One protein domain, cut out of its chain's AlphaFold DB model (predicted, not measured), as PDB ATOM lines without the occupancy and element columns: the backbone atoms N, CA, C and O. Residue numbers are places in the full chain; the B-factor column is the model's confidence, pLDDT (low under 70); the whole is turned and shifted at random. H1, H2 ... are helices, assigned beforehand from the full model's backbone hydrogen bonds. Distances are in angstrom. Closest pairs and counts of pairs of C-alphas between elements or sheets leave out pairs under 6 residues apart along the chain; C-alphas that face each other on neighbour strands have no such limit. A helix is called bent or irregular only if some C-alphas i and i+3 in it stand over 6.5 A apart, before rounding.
ATOM      1  N   LEU A   2       8.555   3.841   3.169       65.00
ATOM      2  CA  LEU A   2       8.751   2.971   4.345       65.00
ATOM      3  C   LEU A   2       9.801   3.495   5.351       65.00
ATOM      4  O   LEU A   2       9.527   3.504   6.546       65.00
ATOM      5  N   SER A   3      10.946   4.020   4.886       77.88
ATOM      6  CA  SER A   3      12.000   4.544   5.780       77.88
ATOM      7  C   SER A   3      11.498   5.671   6.696       77.88
ATOM      8  O   SER A   3      11.682   5.621   7.906       77.88
ATOM      9  N   HIS A   4      10.744   6.627   6.141       86.31
ATOM     10  CA  HIS A   4      10.193   7.749   6.903       86.31
ATOM     11  C   HIS A   4       9.139   7.306   7.932       86.31
ATOM     12  O   HIS A   4       9.007   7.923   8.987       86.31
ATOM     13  N   ALA A   5       8.377   6.245   7.645       88.81
ATOM     14  CA  ALA A   5       7.410   5.694   8.593       88.81
ATOM     15  C   ALA A   5       8.115   5.076   9.811       88.81
ATOM     16  O   ALA A   5       7.760   5.419  10.939       88.81
ATOM     17  N   ILE A   6       9.157   4.268   9.572       89.31
ATOM     18  CA  ILE A   6      10.017   3.670  10.609       89.31
ATOM     19  C   ILE A   6      10.659   4.768  11.457       89.31
ATOM     20  O   ILE A   6      10.593   4.752  12.687       89.31
ATOM     21  N   GLU A   7      11.241   5.764  10.793       93.38
ATOM     22  CA  GLU A   7      11.857   6.904  11.454       93.38
ATOM     23  C   GLU A   7      10.868   7.654  12.357       93.38
ATOM     24  O   GLU A   7      11.162   7.948  13.518       93.38
ATOM     25  N   SER A   8       9.672   7.931  11.834       94.25
ATOM     26  CA  SER A   8       8.629   8.650  12.556       94.25
ATOM     27  C   SER A   8       8.107   7.860  13.750       94.25
ATOM     28  O   SER A   8       7.828   8.438  14.801       94.25
ATOM     29  N   GLU A   9       7.974   6.543  13.614       95.62
ATOM     30  CA  GLU A   9       7.568   5.660  14.701       95.62
ATOM     31  C   GLU A   9       8.603   5.637  15.826       95.62
ATOM     32  O   GLU A   9       8.250   5.904  16.979       95.62
ATOM     33  N   ALA A  10       9.881   5.440  15.494       96.31
ATOM     34  CA  ALA A  10      10.975   5.496  16.460       96.31
ATOM     35  C   ALA A  10      11.028   6.858  17.170       96.31
ATOM     36  O   ALA A  10      11.118   6.933  18.401       96.31
ATOM     37  N   ALA A  11      10.895   7.947  16.408       96.50
ATOM     38  CA  ALA A  11      10.850   9.292  16.957       96.50
ATOM     39  C   ALA A  11       9.664   9.476  17.910       96.50
ATOM     40  O   ALA A  11       9.859  10.020  18.995       96.50
ATOM     41  N   ARG A  12       8.455   9.005  17.559       95.75
ATOM     42  CA  ARG A  12       7.252   9.060  18.415       95.75
ATOM     43  C   ARG A  12       7.399   8.240  19.698       95.75
ATOM     44  O   ARG A  12       6.987   8.720  20.753       95.75
ATOM     45  N   ALA A  13       8.001   7.056  19.636       96.88
ATOM     46  CA  ALA A  13       8.242   6.222  20.815       96.88
ATOM     47  C   ALA A  13       9.208   6.898  21.806       96.88
ATOM     48  O   ALA A  13       9.017   6.865  23.023       96.88
ATOM     49  N   LEU A  14      10.216   7.603  21.290       97.38
ATOM     50  CA  LEU A  14      11.221   8.306  22.092       97.38
ATOM     51  C   LEU A  14      10.791   9.705  22.540       97.38
ATOM     52  O   LEU A  14      11.582  10.453  23.103       97.38
ATOM     53  N   SER A  15       9.523  10.037  22.395       96.69
ATOM     54  CA  SER A  15       9.021  11.399  22.439       96.69
ATOM     55  C   SER A  15       7.985  11.550  23.565       96.69
ATOM     56  O   SER A  15       6.784  11.392  23.328       96.69
ATOM     57  N   PRO A  16       8.415  11.814  24.814       96.44
ATOM     58  CA  PRO A  16       7.524  11.778  25.969       96.44
ATOM     59  C   PRO A  16       6.526  12.945  25.958       96.44
ATOM     60  O   PRO A  16       6.759  13.985  25.345       96.44
ATOM     61  N   LYS A  17       5.404  12.794  26.677       96.25
ATOM     62  CA  LYS A  17       4.422  13.883  26.863       96.25
ATOM     63  C   LYS A  17       5.005  15.058  27.659       96.25
ATOM     64  O   LYS A  17       4.675  16.209  27.363       96.25
ATOM     65  N   GLY A 248      24.892  16.507  24.078       84.00
ATOM     66  CA  GLY A 248      24.256  15.496  23.229       84.00
ATOM     67  C   GLY A 248      24.073  15.892  21.758       84.00
ATOM     68  O   GLY A 248      23.825  15.010  20.934       84.00
ATOM     69  N   HIS A 249      24.278  17.159  21.386       87.25
ATOM     70  CA  HIS A 249      24.134  17.635  20.002       87.25
ATOM     71  C   HIS A 249      25.279  17.223  19.067       87.25
ATOM     72  O   HIS A 249      25.289  17.608  17.905       87.25
ATOM     73  N   SER A 250      26.204  16.366  19.504       89.94
ATOM     74  CA  SER A 250      27.172  15.727  18.609       89.94
ATOM     75  C   SER A 250      26.480  14.823  17.576       89.94
ATOM     76  O   SER A 250      27.050  14.530  16.529       89.94
ATOM     77  N   LEU A 251      25.231  14.420  17.838       93.31
ATOM     78  CA  LEU A 251      24.332  13.734  16.908       93.31
ATOM     79  C   LEU A 251      23.358  14.719  16.227       93.31
ATOM     80  O   LEU A 251      22.171  14.423  16.084       93.31
ATOM     81  N   HIS A 252      23.845  15.894  15.821       95.06
ATOM     82  CA  HIS A 252      23.024  17.017  15.346       95.06
ATOM     83  C   HIS A 252      22.131  16.675  14.145       95.06
ATOM     84  O   HIS A 252      21.011  17.166  14.046       95.06
ATOM     85  N   LEU A 253      22.568  15.779  13.254       95.44
ATOM     86  CA  LEU A 253      21.712  15.311  12.160       95.44
ATOM     87  C   LEU A 253      20.428  14.644  12.668       95.44
ATOM     88  O   LEU A 253      19.357  14.903  12.136       95.44
ATOM     89  N   VAL A 254      20.504  13.817  13.716       94.94
ATOM     90  CA  VAL A 254      19.310  13.175  14.292       94.94
ATOM     91  C   VAL A 254      18.326  14.225  14.803       94.94
ATOM     92  O   VAL A 254      17.118  14.071  14.622       94.94
ATOM     93  N   HIS A 255      18.850  15.303  15.386       95.69
ATOM     94  CA  HIS A 255      18.052  16.453  15.780       95.69
ATOM     95  C   HIS A 255      17.353  17.102  14.575       95.69
ATOM     96  O   HIS A 255      16.141  17.270  14.613       95.69
ATOM     97  N   HIS A 256      18.065  17.388  13.480       95.81
ATOM     98  CA  HIS A 256      17.452  17.930  12.256       95.81
ATOM     99  C   HIS A 256      16.390  17.013  11.652       95.81
ATOM    100  O   HIS A 256      15.357  17.483  11.180       95.81
ATOM    101  N   LEU A 257      16.604  15.696  11.699       95.62
ATOM    102  CA  LEU A 257      15.628  14.737  11.191       95.62
ATOM    103  C   LEU A 257      14.354  14.701  12.050       95.62
ATOM    104  O   LEU A 257      13.254  14.623  11.501       95.62
ATOM    105  N   TRP A 258      14.497  14.739  13.378       96.56
ATOM    106  CA  TRP A 258      13.389  14.602  14.328       96.56
ATOM    107  C   TRP A 258      13.564  15.526  15.539       96.56
ATOM    108  O   TRP A 258      13.798  15.053  16.656       96.56
ATOM    109  N   PRO A 259      13.358  16.844  15.370       96.25
ATOM    110  CA  PRO A 259      13.692  17.834  16.398       96.25
ATOM    111  C   PRO A 259      12.778  17.767  17.628       96.25
ATOM    112  O   PRO A 259      13.071  18.334  18.675       96.25
ATOM    113  N   ARG A 260      11.671  17.019  17.518       95.75
ATOM    114  CA  ARG A 260      10.721  16.770  18.607       95.75
ATOM    115  C   ARG A 260      11.134  15.670  19.592       95.75
ATOM    116  O   ARG A 260      10.381  15.367  20.525       95.75
ATOM    117  N   VAL A 261      12.269  15.015  19.355       97.44
ATOM    118  CA  VAL A 261      12.868  14.085  20.315       97.44
ATOM    119  C   VAL A 261      13.761  14.886  21.261       97.44
ATOM    120  O   VAL A 261      14.615  15.614  20.774       97.44
ATOM    121  N   PRO A 262      13.602  14.753  22.589       96.56
ATOM    122  CA  PRO A 262      14.443  15.470  23.538       96.56
ATOM    123  C   PRO A 262      15.932  15.138  23.417       96.56
ATOM    124  O   PRO A 262      16.287  13.977  23.182       96.56
ATOM    125  N   PHE A 263      16.801  16.115  23.686       95.19
ATOM    126  CA  PHE A 263      18.259  15.984  23.527       95.19
ATOM    127  C   PHE A 263      18.877  14.748  24.206       95.19
ATOM    128  O   PHE A 263      19.716  14.051  23.630       95.19
ATOM    129  N   TYR A 264      18.407  14.397  25.406       94.94
ATOM    130  CA  TYR A 264      18.899  13.243  26.170       94.94
ATOM    131  C   TYR A 264      18.510  11.886  25.551       94.94
ATOM    132  O   TYR A 264      18.948  10.837  26.026       94.94
ATOM    133  N   ARG A 265      17.699  11.877  24.485       96.25
ATOM    134  CA  ARG A 265      17.292  10.680  23.731       96.25
ATOM    135  C   ARG A 265      17.895  10.602  22.330       96.25
ATOM    136  O   ARG A 265      17.656   9.603  21.650       96.25
ATOM    137  N   TYR A 266      18.733  11.552  21.909       95.12
ATOM    138  CA  TYR A 266      19.368  11.509  20.584       95.12
ATOM    139  C   TYR A 266      20.194  10.245  20.352       95.12
ATOM    140  O   TYR A 266      20.114   9.659  19.280       95.12
ATOM    141  N   ALA A 267      20.930   9.762  21.357       93.25
ATOM    142  CA  ALA A 267      21.696   8.522  21.222       93.25
ATOM    143  C   ALA A 267      20.798   7.287  21.029       93.25
ATOM    144  O   ALA A 267      21.153   6.379  20.278       93.25
ATOM    145  N   ALA A 268      19.638   7.247  21.693       95.56
ATOM    146  CA  ALA A 268      18.662   6.175  21.510       95.56
ATOM    147  C   ALA A 268      18.016   6.252  20.122       95.56
ATOM    148  O   ALA A 268      17.910   5.230  19.448       95.56
ATOM    149  N   LEU A 269      17.663   7.460  19.671       95.81
ATOM    150  CA  LEU A 269      17.099   7.667  18.343       95.81
ATOM    151  C   LEU A 269      18.116   7.311  17.255       95.81
ATOM    152  O   LEU A 269      17.785   6.556  16.355       95.81
ATOM    153  N   TYR A 270      19.371   7.748  17.376       94.12
ATOM    154  CA  TYR A 270      20.440   7.359  16.455       94.12
ATOM    155  C   TYR A 270      20.550   5.837  16.309       94.12
ATOM    156  O   TYR A 270      20.598   5.343  15.188       94.12
ATOM    157  N   ARG A 271      20.540   5.083  17.419       94.38
ATOM    158  CA  ARG A 271      20.579   3.612  17.366       94.38
ATOM    159  C   ARG A 271      19.372   3.024  16.638       94.38
ATOM    160  O   ARG A 271      19.551   2.107  15.847       94.38
ATOM    161  N   ALA A 272      18.174   3.559  16.878       95.19
ATOM    162  CA  ALA A 272      16.959   3.116  16.197       95.19
ATOM    163  C   ALA A 272      16.976   3.440  14.692       95.19
ATOM    164  O   ALA A 272      16.472   2.659  13.891       95.19
ATOM    165  N   LEU A 273      17.577   4.568  14.302       94.19
ATOM    166  CA  LEU A 273      17.654   5.010  12.908       94.19
ATOM    167  C   LEU A 273      18.895   4.500  12.167       94.19
ATOM    168  O   LEU A 273      18.987   4.702  10.961       94.19
ATOM    169  N   ALA A 274      19.845   3.851  12.845       92.19
ATOM    170  CA  ALA A 274      21.123   3.449  12.257       92.19
ATOM    171  C   ALA A 274      20.984   2.658  10.938       92.19
ATOM    172  O   ALA A 274      21.701   3.003   9.999       92.19
ATOM    173  N   PRO A 275      20.052   1.687  10.794       91.38
ATOM    174  CA  PRO A 275      19.860   0.987   9.521       91.38
ATOM    175  C   PRO A 275      19.471   1.932   8.377       91.38
ATOM    176  O   PRO A 275      20.074   1.889   7.308       91.38
ATOM    177  N   VAL A 276      18.525   2.844   8.629       92.62
ATOM    178  CA  VAL A 276      18.056   3.829   7.640       92.62
ATOM    179  C   VAL A 276      19.158   4.829   7.296       92.62
ATOM    180  O   VAL A 276      19.371   5.151   6.132       92.62
ATOM    181  N   LEU A 277      19.892   5.308   8.302       92.19
ATOM    182  CA  LEU A 277      21.006   6.235   8.107       92.19
ATOM    183  C   LEU A 277      22.106   5.602   7.242       92.19
ATOM    184  O   LEU A 277      22.616   6.260   6.338       92.19
ATOM    185  N   HIS A 278      22.433   4.327   7.470       90.56
ATOM    186  CA  HIS A 278      23.408   3.600   6.656       90.56
ATOM    187  C   HIS A 278      22.934   3.404   5.212       90.56
ATOM    188  O   HIS A 278      23.716   3.635   4.292       90.56
ATOM    189  N   GLU A 279      21.665   3.044   4.998       91.06
ATOM    190  CA  GLU A 279      21.070   2.913   3.656       91.06
ATOM    191  C   GLU A 279      21.125   4.239   2.878       91.06
ATOM    192  O   GLU A 279      21.394   4.263   1.681       91.06
ATOM    193  N   ARG A 280      20.953   5.365   3.578       90.12
ATOM    194  CA  ARG A 280      21.063   6.725   3.024       90.12
ATOM    195  C   ARG A 280      22.502   7.228   2.886       90.12
ATOM    196  O   ARG A 280      22.713   8.394   2.572       90.12
ATOM    197  N   GLY A 281      23.498   6.376   3.134       88.62
ATOM    198  CA  GLY A 281      24.914   6.719   3.000       88.62
ATOM    199  C   GLY A 281      25.454   7.648   4.091       88.62
ATOM    200  O   GLY A 281      26.576   8.146   3.970       88.62
ATOM    201  N   VAL A 282      24.704   7.874   5.174       89.38
ATOM    202  CA  VAL A 282      25.150   8.701   6.299       89.38
ATOM    203  C   VAL A 282      26.228   7.955   7.075       89.38
ATOM    204  O   VAL A 282      26.002   6.873   7.617       89.38
ATOM    205  N   ARG A 283      27.408   8.570   7.183       79.25
ATOM    206  CA  ARG A 283      28.534   8.033   7.954       79.25
ATOM    207  C   ARG A 283      28.730   8.822   9.238       79.25
ATOM    208  O   ARG A 283      28.722  10.053   9.229       79.25
ATOM    209  N   ILE A 284      28.953   8.100  10.331       80.69
ATOM    210  CA  ILE A 284      29.403   8.710  11.579       80.69
ATOM    211  C   ILE A 284      30.884   9.079  11.459       80.69
ATOM    212  O   ILE A 284      31.674   8.304  10.918       80.69
ATOM    213  N   ARG A 285      31.233  10.277  11.923       74.94
ATOM    214  CA  ARG A 285      32.606  10.790  11.961       74.94
ATOM    215  C   ARG A 285      33.176  10.774  13.378       74.94
ATOM    216  O   ARG A 285      32.390  10.790  14.362       74.94
TER     217      ARG A 285
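This is residues 2 to 17 and 248 to 285 of the 285 residues of the protein "FA_desaturase domain-containing protein" of Sphingomonas sp. ID1715 (UniProt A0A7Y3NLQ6). A kinked helix, H3, runs through the middle of this small domain, and two shorter helices pack on two different sides of it: H1 lies nearly side by side with it and runs opposite ways, while H2 crosses it steeply. H1 and H2 are near each other without a direct touch, the three helix centres make a triangle, and after H3 residues 280 to 285 turn and lead away from H1. You are looking at 54 printed residues with three named helices, in the order H1, H2, H3 along the chain, and no named strand; the class is all helix, with 38 of the 54 residues in the named helices. The whole is compact, with a radius of gyration of the C-alphas of 10.3 A, and the C-alphas span 32 by 26 by 15 A along their three main axes.

Begin at C-alpha 2, at (8.751, 2.971, 4.345), where H1 starts; it covers residues 2 to 13, and its first and last C-alphas are 16.8 A apart. Look at the z column as you go, for it climbs to 20.815 at C-alpha 13, at (8.242, 6.222, 20.815). Residues 14 to 17 follow, and then comes the cut. Past Gly 248 you reach H2, residues 249 to 257, which is 12.6 A from first to last C-alpha. H2 is irregular: C-alphas 250 and 253 are 8.5 A apart. Residues 258 to 262 lead on to H3, residues 263 to 279, the longest helix, with 24.0 A from C-alpha 263 to C-alpha 279. H3 is irregular too, with C-alphas 272 and 275 at 7.6 A, and it has a kink of 60 degrees near residue 273. Find its end at C-alpha 279, at (21.070, 2.913, 3.656); residues 280 to 285 then complete the printed part.

Start with H3, which touches both other helices. H1 and H3 touch, and their closest C-alphas are those of Glu 7 and Leu 273, 6.3 A apart. Their lines stand at a shallow tilt of 15 degrees, and they run opposite ways. H3 touches H1 with residues 269 to 276 alone. H2 and H3 touch as well; look for the C-alphas of Val 254 and Tyr 270, the closest pair, 6.3 A apart. These two helices stand at a steep tilt of 63 degrees and run the same way. H3 touches H2 with residues 263 to 270 alone. H1 and H2 are near each other, with 5 pairs of C-alphas within 10 A. On the backbone, each O i to N i+4 pair of H1 is within hydrogen-bond range, against 9 of 13 in H3 and 2 of 5 in H2, where 5 of 6 O i to N i+3 pairs are within range.

The two C-alphas farthest apart are those of Lys 17 and Gly 281, at 32.3 A, while those of Leu 2 and Arg 285, the first and last printed, are 26.2 A apart. Residues 18 to 247 are not printed, and across this cut C-alphas 17 and 248 are 20.2 A apart. The link from H1 to H2 is the link across the cut; the link from H2 to H3, with 5 residues between them, is tight. Arg 285 is the chain's last residue. In the B-factor column you find a mean pLDDT of 92.0 for the printed part of this model, and residue 2 is the one printed residue under 70.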